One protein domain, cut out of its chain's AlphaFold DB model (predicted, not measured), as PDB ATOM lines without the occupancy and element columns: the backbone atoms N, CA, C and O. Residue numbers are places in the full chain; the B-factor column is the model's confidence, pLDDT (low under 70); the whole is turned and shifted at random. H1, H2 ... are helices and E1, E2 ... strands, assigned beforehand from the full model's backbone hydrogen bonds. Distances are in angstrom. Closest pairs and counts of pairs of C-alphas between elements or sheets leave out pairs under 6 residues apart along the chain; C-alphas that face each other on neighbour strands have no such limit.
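What this domain is: This is residues 25 to 107 of the 170 residues of an uncharacterized protein of Caenorhabditis elegans (UniProt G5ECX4). A small sheet of four strands, curled like part of a barrel, has the first part of one long helix, H1, packed along one face, and the rest of H1, residues 85 to 107, sticks out as a free arm. This arm makes most of the length; the body without it is compact. The printed part has 83 residues, with four named strands and one named helix in the order E1 E2 E3 E4 H1; the sheet runs E2 E1 E4 E3, all antiparallel, and the class is mixed, helices and strands, in two layers, a sheet with a helix on one face. The whole is extended, with a radius of gyration of the C-alphas of 18.2 A and spans of 65 by 25 by 17 A.

How they stand to each other: E1, residues 27 to 33, and E2, residues 38 to 44, form an antiparallel hairpin at 156 degrees; N 29 and O 42 are 2.8 A apart, within hydrogen-bond range. E3, residues 50 to 52, and E4, residues 59 to 66, form a second hairpin, at 117 degrees, with N 51 and O 60 at 2.8 A. E4 bends by 53 degrees at residue 63, and its pairing is staggered: residues 59 to 61 pair with E3 and residues 62 to 66 with E1. E1 and E4 are antiparallel at 136 degrees, with N 28 and O 66 at 2.8 A. E2 and E3 are the edge strands, and the sheet is strongly twisted. H1, residues 69 to 107, is on the sheet at a height of 9.6 A over the sheet. It lies over E1, where 10 of its C-alphas fall, and only just not over E2, where 2 fall; it runs along the strands, at 16 degrees to E1 on the local plane. The closest C-alphas of E1 and H1 are those of Tyr 28 and Val 69, 5.8 A apart; those of E2 and H1 are Tyr 39 and Lys 76, 6.3 A. In H1 every O i to N i+4 pair is within hydrogen-bond range.

Where its parts are: E1 begins at C-alpha 27 (27.828, 7.035, 35.768) and is 19.2 A long. E2 is 18.1 A, the three-residue E3 6.9 A, and E4 20.3 A, ending at C-alpha 66 (26.753, 2.496, 38.899). H1 is 57.2 A long and ends at C-alpha 107 (25.501, -51.460, 24.973).

The domain as a whole: The C-alphas of Thr 25 and Glu 107, the two farthest apart, are 65.3 A from each other. The body without the free residues 85 to 107 spans 30 by 23 by 13 A. The printed part has no cut and no long link. The mean pLDDT of the printed part is 85.2, and no printed residue is under 70.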
ATOM      1  N   THR A  25      24.335  13.146  35.590       74.43
ATOM      2  CA  THR A  25      25.515  12.822  36.380       74.43
ATOM      3  C   THR A  25      26.269  11.722  35.670       74.43
ATOM      4  O   THR A  25      25.669  10.725  35.259       74.43
ATOM      5  N   ASP A  26      27.587  11.860  35.607       84.20
ATOM      6  CA  ASP A  26      28.444  10.778  35.161       84.20
ATOM      7  C   ASP A  26      28.168   9.490  35.953       84.20
ATOM      8  O   ASP A  26      28.168   9.479  37.185       84.20
ATOM      9  N   LYS A  27      27.980   8.388  35.232       86.40
ATOM     10  CA  LYS A  27      27.828   7.035  35.768       86.40
ATOM     11  C   LYS A  27      28.927   6.140  35.215       86.40
ATOM     12  O   LYS A  27      29.447   6.343  34.117       86.40
ATOM     13  N   TYR A  28      29.264   5.109  35.970       86.72
ATOM     14  CA  TYR A  28      30.154   4.043  35.541       86.72
ATOM     15  C   TYR A  28      29.312   2.922  34.941       86.72
ATOM     16  O   TYR A  28      28.631   2.182  35.647       86.72
ATOM     17  N   LEU A  29      29.325   2.830  33.616       89.23
ATOM     18  CA  LEU A  29      28.606   1.815  32.864       89.23
ATOM     19  C   LEU A  29      29.466   0.565  32.720       89.23
ATOM     20  O   LEU A  29      30.619   0.654  32.293       89.23
ATOM     21  N   VAL A  30      28.897  -0.595  33.034       88.21
ATOM     22  CA  VAL A  30      29.526  -1.895  32.783       88.21
ATOM     23  C   VAL A  30      28.991  -2.454  31.477       88.21
ATOM     24  O   VAL A  30      27.780  -2.553  31.280       88.21
ATOM     25  N   PHE A  31      29.897  -2.841  30.591       91.63
ATOM     26  CA  PHE A  31      29.590  -3.458  29.310       91.63
ATOM     27  C   PHE A  31      30.059  -4.910  29.310       91.63
ATOM     28  O   PHE A  31      31.114  -5.233  29.864       91.63
ATOM     29  N   ALA A  32      29.283  -5.767  28.653       91.77
ATOM     30  CA  ALA A  32      29.595  -7.173  28.452       91.77
ATOM     31  C   ALA A  32      29.323  -7.542  26.994       91.77
ATOM     32  O   ALA A  32      28.194  -7.428  26.518       91.77
ATOM     33  N   HIS A  33      30.362  -7.981  26.285       93.25
ATOM     34  CA  HIS A  33      30.218  -8.606  24.979       93.25
ATOM     35  C   HIS A  33      30.421 -10.109  25.121       93.25
ATOM     36  O   HIS A  33      31.557 -10.590  25.179       93.25
ATOM     37  N   TRP A  34      29.312 -10.840  25.207       88.95
ATOM     38  CA  TRP A  34      29.303 -12.270  25.509       88.95
ATOM     39  C   TRP A  34      30.003 -13.111  24.437       88.95
ATOM     40  O   TRP A  34      30.753 -14.022  24.783       88.95
ATOM     41  N   GLU A  35      29.867 -12.749  23.156       88.67
ATOM     42  CA  GLU A  35      30.464 -13.502  22.041       88.67
ATOM     43  C   GLU A  35      31.994 -13.566  22.127       88.67
ATOM     44  O   GLU A  35      32.584 -14.634  21.998       88.67
ATOM     45  N   CYS A  36      32.653 -12.433  22.400       89.48
ATOM     46  CA  CYS A  36      34.114 -12.385  22.532       89.48
ATOM     47  C   CYS A  36      34.593 -12.374  23.993       89.48
ATOM     48  O   CYS A  36      35.780 -12.155  24.245       89.48
ATOM     49  N   CYS A  37      33.678 -12.547  24.952       90.45
ATOM     50  CA  CYS A  37      33.945 -12.519  26.390       90.45
ATOM     51  C   CYS A  37      34.704 -11.262  26.865       90.45
ATOM     52  O   CYS A  37      35.565 -11.353  27.742       90.45
ATOM     53  N   ALA A  38      34.409 -10.097  26.282       93.85
ATOM     54  CA  ALA A  38      34.996  -8.832  26.717       93.85
ATOM     55  C   ALA A  38      34.105  -8.153  27.760       93.85
ATOM     56  O   ALA A  38      32.904  -7.997  27.544       93.85
ATOM     57  N   TYR A  39      34.715  -7.690  28.850       94.34
ATOM     58  CA  TYR A  39      34.039  -6.974  29.932       94.34
ATOM     59  C   TYR A  39      34.819  -5.709  30.257       94.34
ATOM     60  O   TYR A  39      36.031  -5.766  30.484       94.34
ATOM     61  N   TRP A  40      34.151  -4.562  30.297       95.86
ATOM     62  CA  TRP A  40      34.814  -3.296  30.600       95.86
ATOM     63  C   TRP A  40      33.881  -2.315  31.301       95.86
ATOM     64  O   TRP A  40      32.660  -2.452  31.264       95.86
ATOM     65  N   VAL A  41      34.487  -1.327  31.955       93.89
ATOM     66  CA  VAL A  41      33.790  -0.215  32.603       93.89
ATOM     67  C   VAL A  41      34.106   1.054  31.827       93.89
ATOM     68  O   VAL A  41      35.254   1.269  31.436       93.89
ATOM     69  N   SER A  42      33.107   1.902  31.606       93.96
ATOM     70  CA  SER A  42      33.307   3.218  31.008       93.96
ATOM     71  C   SER A  42      32.497   4.283  31.731       93.96
ATOM     72  O   SER A  42      31.362   4.040  32.128       93.96
ATOM     73  N   LYS A  43      33.077   5.472  31.891       93.33
ATOM     74  CA  LYS A  43      32.401   6.631  32.481       93.33
ATOM     75  C   LYS A  43      31.574   7.330  31.400       93.33
ATOM     76  O   LYS A  43      32.162   7.755  30.405       93.33
ATOM     77  N   ARG A  44      30.251   7.396  31.548       86.53
ATOM     78  CA  ARG A  44      29.303   7.941  30.554       86.53
ATOM     79  C   ARG A  44      28.133   8.643  31.238       86.53
ATOM     80  O   ARG A  44      27.919   8.446  32.430       86.53
ATOM     81  N   MET A  45      27.365   9.421  30.482       79.88
ATOM     82  CA  MET A  45      26.250  10.203  31.027       79.88
ATOM     83  C   MET A  45      24.915   9.461  30.891       79.88
ATOM     84  O   MET A  45      24.035   9.616  31.736       79.88
ATOM     85  N   SER A  46      24.771   8.596  29.879       76.74
ATOM     86  CA  SER A  46      23.536   7.844  29.638       76.74
ATOM     87  C   SER A  46      23.762   6.343  29.461       76.74
ATOM     88  O   SER A  46      24.634   5.897  28.721       76.74
ATOM     89  N   SER A  47      22.904   5.533  30.088       71.71
ATOM     90  CA  SER A  47      22.877   4.071  29.917       71.71
ATOM     91  C   SER A  47      22.369   3.621  28.539       71.71
ATOM     92  O   SER A  47      22.458   2.439  28.207       71.71
ATOM     93  N   GLN A  48      21.834   4.543  27.731       75.26
ATOM     94  CA  GLN A  48      21.418   4.275  26.350       75.26
ATOM     95  C   GLN A  48      22.585   4.370  25.356       75.26
ATOM     96  O   GLN A  48      22.437   3.999  24.187       75.26
ATOM     97  N   GLU A  49      23.748   4.846  25.803       71.71
ATOM     98  CA  GLU A  49      24.929   4.944  24.959       71.71
ATOM     99  C   GLU A  49      25.429   3.556  24.549       71.71
ATOM    100  O   GLU A  49      25.563   2.630  25.355       71.71
ATOM    101  N   HIS A  50      25.720   3.422  23.257       84.55
ATOM    102  CA  HIS A  50      26.369   2.241  22.709       84.55
ATOM    103  C   HIS A  50      27.872   2.476  22.685       84.55
ATOM    104  O   HIS A  50      28.341   3.538  22.277       84.55
ATOM    105  N   HIS A  51      28.631   1.460  23.073       88.92
ATOM    106  CA  HIS A  51      30.080   1.483  23.031       88.92
ATOM    107  C   HIS A  51      30.605   0.381  22.124       88.92
ATOM    108  O   HIS A  51      30.017  -0.694  22.030       88.92
ATOM    109  N   THR A  52      31.728   0.626  21.457       93.34
ATOM    110  CA  THR A  52      32.404  -0.419  20.694       93.34
ATOM    111  C   THR A  52      33.090  -1.394  21.640       93.34
ATOM    112  O   THR A  52      33.771  -0.999  22.591       93.34
ATOM    113  N   CYS A  53      32.896  -2.685  21.393       94.50
ATOM    114  CA  CYS A  53      33.615  -3.727  22.095       94.50
ATOM    115  C   CYS A  53      35.114  -3.626  21.770       94.50
ATOM    116  O   CYS A  53      35.461  -3.652  20.587       94.50
ATOM    117  N   PRO A  54      36.009  -3.589  22.774       93.37
ATOM    118  CA  PRO A  54      37.444  -3.402  22.550       93.37
ATOM    119  C   PRO A  54      38.096  -4.548  21.760       93.37
ATOM    120  O   PRO A  54      39.133  -4.341  21.140       93.37
ATOM    121  N   ASN A  55      37.492  -5.741  21.755       93.82
ATOM    122  CA  ASN A  55      38.071  -6.921  21.103       93.82
ATOM    123  C   ASN A  55      37.587  -7.145  19.661       93.82
ATOM    124  O   ASN A  55      38.298  -7.760  18.877       93.82
ATOM    125  N   CYS A  56      36.372  -6.712  19.312       92.96
ATOM    126  CA  CYS A  56      35.742  -7.049  18.023       92.96
ATOM    127  C   CYS A  56      35.063  -5.861  17.329       92.96
ATOM    128  O   CYS A  56      34.517  -6.022  16.244       92.96
ATOM    129  N   ASN A  57      35.084  -4.670  17.934       92.46
ATOM    130  CA  ASN A  57      34.473  -3.439  17.424       92.46
ATOM    131  C   ASN A  57      32.944  -3.477  17.213       92.46
ATOM    132  O   ASN A  57      32.376  -2.497  16.729       92.46
ATOM    133  N   CYS A  58      32.253  -4.541  17.635       92.18
ATOM    134  CA  CYS A  58      30.789  -4.601  17.662       92.18
ATOM    135  C   CYS A  58      30.202  -3.528  18.597       92.18
ATOM    136  O   CYS A  58      30.791  -3.212  19.632       92.18
ATOM    137  N   ARG A  59      29.030  -2.975  18.260       92.70
ATOM    138  CA  ARG A  59      28.313  -2.027  19.130       92.70
ATOM    139  C   ARG A  59      27.593  -2.781  20.243       92.70
ATOM    140  O   ARG A  59      26.767  -3.642  19.972       92.70
ATOM    141  N   VAL A  60      27.882  -2.415  21.483       90.11
ATOM    142  CA  VAL A  60      27.365  -3.057  22.692       90.11
ATOM    143  C   VAL A  60      26.710  -2.001  23.568       90.11
ATOM    144  O   VAL A  60      27.284  -0.938  23.810       90.11
ATOM    145  N   LYS A  61      25.499  -2.284  24.044       88.39
ATOM    146  CA  LYS A  61      24.807  -1.446  25.027       88.39
ATOM    147  C   LYS A  61      25.346  -1.733  26.431       88.39
ATOM    148  O   LYS A  61      25.755  -2.857  26.719       88.39
ATOM    149  N   ALA A  62      25.333  -0.733  27.308       84.99
ATOM    150  CA  ALA A  62      25.650  -0.947  28.714       84.99
ATOM    151  C   ALA A  62      24.706  -1.986  29.340       84.99
ATOM    152  O   ALA A  62      23.495  -1.955  29.125       84.99
ATOM    153  N   HIS A  63      25.274  -2.898  30.121       85.75
ATOM    154  CA  HIS A  63      24.529  -3.920  30.844       85.75
ATOM    155  C   HIS A  63      23.920  -3.354  32.134       85.75
ATOM    156  O   HIS A  63      22.783  -3.664  32.473       85.75
ATOM    157  N   VAL A  64      24.667  -2.490  32.829       84.96
ATOM    158  CA  VAL A  64      24.248  -1.833  34.077       84.96
ATOM    159  C   VAL A  64      25.040  -0.537  34.292       84.96
ATOM    160  O   VAL A  64      26.099  -0.344  33.690       84.96
ATOM    161  N   ALA A  65      24.528   0.350  35.144       85.26
ATOM    162  CA  ALA A  65      25.142   1.620  35.514       85.26
ATOM    163  C   ALA A  65      25.312   1.726  37.036       85.26
ATOM    164  O   ALA A  65      24.381   1.408  37.773       85.26
ATOM    165  N   PHE A  66      26.454   2.239  37.488       84.15
ATOM    166  CA  PHE A  66      26.753   2.496  38.899       84.15
ATOM    167  C   PHE A  66      27.148   3.956  39.124       84.15
ATOM    168  O   PHE A  66      27.725   4.593  38.243       84.15
ATOM    169  N   SER A  67      26.864   4.490  40.312       85.22
ATOM    170  CA  SER A  67      27.354   5.810  40.735       85.22
ATOM    171  C   SER A  67      28.831   5.769  41.140       85.22
ATOM    172  O   SER A  67      29.556   6.737  40.919       85.22
ATOM    173  N   LEU A  68      29.292   4.642  41.692       84.64
ATOM    174  CA  LEU A  68      30.666   4.437  42.141       84.64
ATOM    175  C   LEU A  68      31.447   3.536  41.184       84.64
ATOM    176  O   LEU A  68      30.956   2.528  40.678       84.64
ATOM    177  N   VAL A  69      32.714   3.892  40.973       91.56
ATOM    178  CA  VAL A  69      33.635   3.124  40.126       91.56
ATOM    179  C   VAL A  69      33.957   1.752  40.720       91.56
ATOM    180  O   VAL A  69      34.130   0.789  39.975       91.56
ATOM    181  N   THR A  70      34.012   1.655  42.051       92.58
ATOM    182  CA  THR A  70      34.278   0.417  42.793       92.58
ATOM    183  C   THR A  70      33.221  -0.633  42.484       92.58
ATOM    184  O   THR A  70      33.570  -1.724  42.041       92.58
ATOM    185  N   ASP A  71      31.947  -0.260  42.581       87.32
ATOM    186  CA  ASP A  71      30.807  -1.150  42.359       87.32
ATOM    187  C   ASP A  71      30.778  -1.642  40.906       87.32
ATOM    188  O   ASP A  71      30.556  -2.822  40.637       87.32
ATOM    189  N   ALA A  72      31.102  -0.760  39.954       84.95
ATOM    190  CA  ALA A  72      31.213  -1.129  38.547       84.95
ATOM    191  C   ALA A  72      32.334  -2.150  38.290       84.95
ATOM    192  O   ALA A  72      32.152  -3.089  37.511       84.95
ATOM    193  N   PHE A  73      33.497  -1.997  38.933       91.35
ATOM    194  CA  PHE A  73      34.591  -2.962  38.811       91.35
ATOM    195  C   PHE A  73      34.290  -4.285  39.515       91.35
ATOM    196  O   PHE A  73      34.605  -5.340  38.960       91.35
ATOM    197  N   GLU A  74      33.669  -4.252  40.693       89.48
ATOM    198  CA  GLU A  74      33.219  -5.451  41.400       89.48
ATOM    199  C   GLU A  74      32.210  -6.231  40.561       89.48
ATOM    200  O   GLU A  74      32.385  -7.430  40.341       89.48
ATOM    201  N   PHE A  75      31.220  -5.542  39.990       89.82
ATOM    202  CA  PHE A  75      30.242  -6.161  39.107       89.82
ATOM    203  C   PHE A  75      30.884  -6.710  37.826       89.82
ATOM    204  O   PHE A  75      30.592  -7.833  37.422       89.82
ATOM    205  N   LYS A  76      31.827  -5.983  37.208       91.26
ATOM    206  CA  LYS A  76      32.604  -6.499  36.067       91.26
ATOM    207  C   LYS A  76      33.320  -7.808  36.426       91.26
ATOM    208  O   LYS A  76      33.295  -8.755  35.646       91.26
ATOM    209  N   ASN A  77      33.961  -7.869  37.592       90.54
ATOM    210  CA  ASN A  77      34.664  -9.068  38.046       90.54
ATOM    211  C   ASN A  77      33.692 -10.216  38.344       90.54
ATOM    212  O   ASN A  77      33.985 -11.360  38.004       90.54
ATOM    213  N   TYR A  78      32.518  -9.912  38.902       90.93
ATOM    214  CA  TYR A  78      31.437 -10.878  39.062       90.93
ATOM    215  C   TYR A  78      31.027 -11.499  37.718       90.93
ATOM    216  O   TYR A  78      30.999 -12.723  37.615       90.93
ATOM    217  N   LEU A  79      30.817 -10.695  36.666       89.30
ATOM    218  CA  LEU A  79      30.484 -11.212  35.328       89.30
ATOM    219  C   LEU A  79      31.564 -12.152  34.773       89.30
ATOM    220  O   LEU A  79      31.245 -13.184  34.183       89.30
ATOM    221  N   ILE A  80      32.845 -11.829  34.987       89.73
ATOM    222  CA  ILE A  80      33.967 -12.684  34.569       89.73
ATOM    223  C   ILE A  80      33.904 -14.046  35.274       89.73
ATOM    224  O   ILE A  80      34.067 -15.079  34.624       89.73
ATOM    225  N   VAL A  81      33.653 -14.052  36.587       89.84
ATOM    226  CA  VAL A  81      33.546 -15.285  37.382       89.84
ATOM    227  C   VAL A  81      32.336 -16.110  36.951       89.84
ATOM    228  O   VAL A  81      32.486 -17.309  36.727       89.84
ATOM    229  N   VAL A  82      31.167 -15.487  36.780       85.80
ATOM    230  CA  VAL A  82      29.943 -16.172  36.330       85.80
ATOM    231  C   VAL A  82      30.164 -16.843  34.980       85.80
ATOM    232  O   VAL A  82      29.959 -18.045  34.865       85.80
ATOM    233  N   ASN A  83      30.705 -16.119  33.999       86.32
ATOM    234  CA  ASN A  83      31.009 -16.677  32.681       86.32
ATOM    235  C   ASN A  83      31.991 -17.863  32.756       86.32
ATOM    236  O   ASN A  83      31.863 -18.839  32.018       86.32
ATOM    237  N   ALA A  84      32.989 -17.807  33.644       84.22
ATOM    238  CA  ALA A  84      33.914 -18.922  33.846       84.22
ATOM    239  C   ALA A  84      33.215 -20.151  34.458       84.22
ATOM    240  O   ALA A  84      33.453 -21.275  34.012       84.22
ATOM    241  N   VAL A  85      32.335 -19.939  35.441       84.02
ATOM    242  CA  VAL A  85      31.543 -21.002  36.078       84.02
ATOM    243  C   VAL A  85      30.572 -21.633  35.082       84.02
ATOM    244  O   VAL A  85      30.529 -22.857  34.982       84.02
ATOM    245  N   GLU A  86      29.856 -20.831  34.298       80.74
ATOM    246  CA  GLU A  86      28.925 -21.308  33.269       80.74
ATOM    247  C   GLU A  86      29.642 -22.152  32.211       80.74
ATOM    248  O   GLU A  86      29.190 -23.245  31.869       80.74
ATOM    249  N   LYS A  87      30.814 -21.710  31.740       81.40
ATOM    250  CA  LYS A  87      31.640 -22.492  30.804       81.40
ATOM    251  C   LYS A  87      32.105 -23.812  31.404       81.40
ATOM    252  O   LYS A  87      32.109 -24.829  30.712       81.40
ATOM    253  N   PHE A  88      32.498 -23.807  32.675       80.90
ATOM    254  CA  PHE A  88      32.904 -25.019  33.376       80.90
ATOM    255  C   PHE A  88      31.735 -26.002  33.529       80.90
ATOM    256  O   PHE A  88      31.890 -27.186  33.240       80.90
ATOM    257  N   GLN A  89      30.550 -25.513  33.898       78.95
ATOM    258  CA  GLN A  89      29.331 -26.321  33.977       78.95
ATOM    259  C   GLN A  89      28.941 -26.889  32.608       78.95
ATOM    260  O   GLN A  89      28.694 -28.088  32.491       78.95
ATOM    261  N   ALA A  90      28.963 -26.073  31.552       74.62
ATOM    262  CA  ALA A  90      28.683 -26.523  30.192       74.62
ATOM    263  C   ALA A  90      29.668 -27.611  29.723       74.62
ATOM    264  O   ALA A  90      29.265 -28.578  29.075       74.62
ATOM    265  N   ALA A  91      30.951 -27.494  30.083       72.66
ATOM    266  CA  ALA A  91      31.954 -28.512  29.785       72.66
ATOM    267  C   ALA A  91      31.682 -29.836  30.520       72.66
ATOM    268  O   ALA A  91      31.819 -30.899  29.916       72.66
ATOM    269  N   GLN A  92      31.250 -29.789  31.786       75.58
ATOM    270  CA  GLN A  92      30.859 -30.994  32.530       75.58
ATOM    271  C   GLN A  92      29.641 -31.682  31.916       75.58
ATOM    272  O   GLN A  92      29.644 -32.900  31.759       75.58
ATOM    273  N   VAL A  93      28.618 -30.907  31.541       73.71
ATOM    274  CA  VAL A  93      27.416 -31.441  30.887       73.71
ATOM    275  C   VAL A  93      27.785 -32.117  29.568       73.71
ATOM    276  O   VAL A  93      27.326 -33.225  29.307       73.71
ATOM    277  N   ARG A  94      28.666 -31.500  28.767       73.24
ATOM    278  CA  ARG A  94      29.173 -32.116  27.534       73.24
ATOM    279  C   ARG A  94      29.916 -33.421  27.815       73.24
ATOM    280  O   ARG A  94      29.584 -34.425  27.208       73.24
ATOM    281  N   ALA A  95      30.853 -33.429  28.761       74.25
ATOM    282  CA  ALA A  95      31.614 -34.634  29.096       74.25
ATOM    283  C   ALA A  95      30.713 -35.787  29.578       74.25
ATOM    284  O   ALA A  95      30.945 -36.943  29.230       74.25
ATOM    285  N   LEU A  96      29.669 -35.475  30.354       77.61
ATOM    286  CA  LEU A  96      28.675 -36.458  30.781       77.61
ATOM    287  C   LEU A  96      27.843 -36.973  29.599       77.61
ATOM    288  O   LEU A  96      27.618 -38.177  29.511       77.61
ATOM    289  N   SER A  97      27.412 -36.086  28.696       74.31
ATOM    290  CA  SER A  97      26.696 -36.471  27.474       74.31
ATOM    291  C   SER A  97      27.546 -37.401  26.611       74.31
ATOM    292  O   SER A  97      27.091 -38.487  26.276       74.31
ATOM    293  N   ASP A  98      28.802 -37.031  26.346       78.65
ATOM    294  CA  ASP A  98      29.733 -37.824  25.537       78.65
ATOM    295  C   ASP A  98      29.972 -39.213  26.162       78.65
ATOM    296  O   ASP A  98      30.000 -40.227  25.461       78.65
ATOM    297  N   TYR A  99      30.094 -39.284  27.494       80.44
ATOM    298  CA  TYR A  99      30.221 -40.549  28.224       80.44
ATOM    299  C   TYR A  99      28.969 -41.432  28.098       80.44
ATOM    300  O   TYR A  99      29.084 -42.640  27.872       80.44
ATOM    301  N   LEU A 100      27.773 -40.851  28.242       78.38
ATOM    302  CA  LEU A 100      26.509 -41.578  28.092       78.38
ATOM    303  C   LEU A 100      26.305 -42.059  26.653       78.38
ATOM    304  O   LEU A 100      25.910 -43.206  26.452       78.38
ATOM    305  N   ASP A 101      26.636 -41.232  25.664       77.20
ATOM    306  CA  ASP A 101      26.571 -41.593  24.249       77.20
ATOM    307  C   ASP A 101      27.524 -42.752  23.933       77.20
ATOM    308  O   ASP A 101      27.124 -43.727  23.292       77.20
ATOM    309  N   GLN A 102      28.755 -42.716  24.453       79.11
ATOM    310  CA  GLN A 102      29.709 -43.815  24.308       79.11
ATOM    311  C   GLN A 102      29.205 -45.103  24.976       79.11
ATOM    312  O   GLN A 102      29.309 -46.186  24.395       79.11
ATOM    313  N   LYS A 103      28.630 -45.004  26.180       80.35
ATOM    314  CA  LYS A 103      28.052 -46.153  26.887       80.35
ATOM    315  C   LYS A 103      26.890 -46.770  26.099       80.35
ATOM    316  O   LYS A 103      26.880 -47.983  25.903       80.35
ATOM    317  N   ASN A 104      25.977 -45.948  25.580       75.92
ATOM    318  CA  ASN A 104      24.846 -46.394  24.761       75.92
ATOM    319  C   ASN A 104      25.310 -47.090  23.470       75.92
ATOM    320  O   ASN A 104      24.716 -48.087  23.055       75.92
ATOM    321  N   GLN A 105      26.389 -46.606  22.844       76.48
ATOM    322  CA  GLN A 105      26.983 -47.250  21.669       76.48
ATOM    323  C   GLN A 105      27.565 -48.632  21.997       76.48
ATOM    324  O   GLN A 105      27.353 -49.571  21.232       76.48
ATOM    325  N   ILE A 106      28.260 -48.780  23.131       78.02
ATOM    326  CA  ILE A 106      28.813 -50.070  23.575       78.02
ATOM    327  C   ILE A 106      27.686 -51.057  23.903       78.02
ATOM    328  O   ILE A 106      27.724 -52.204  23.461       78.02
ATOM    329  N   GLU A 107      26.656 -50.618  24.631       73.45
ATOM    330  CA  GLU A 107      25.501 -51.460  24.973       73.45
ATOM    331  C   GLU A 107      24.731 -51.900  23.716       73.45
ATOM    332  O   GLU A 107      24.365 -53.070  23.595       73.45
TER     333      GLU A 107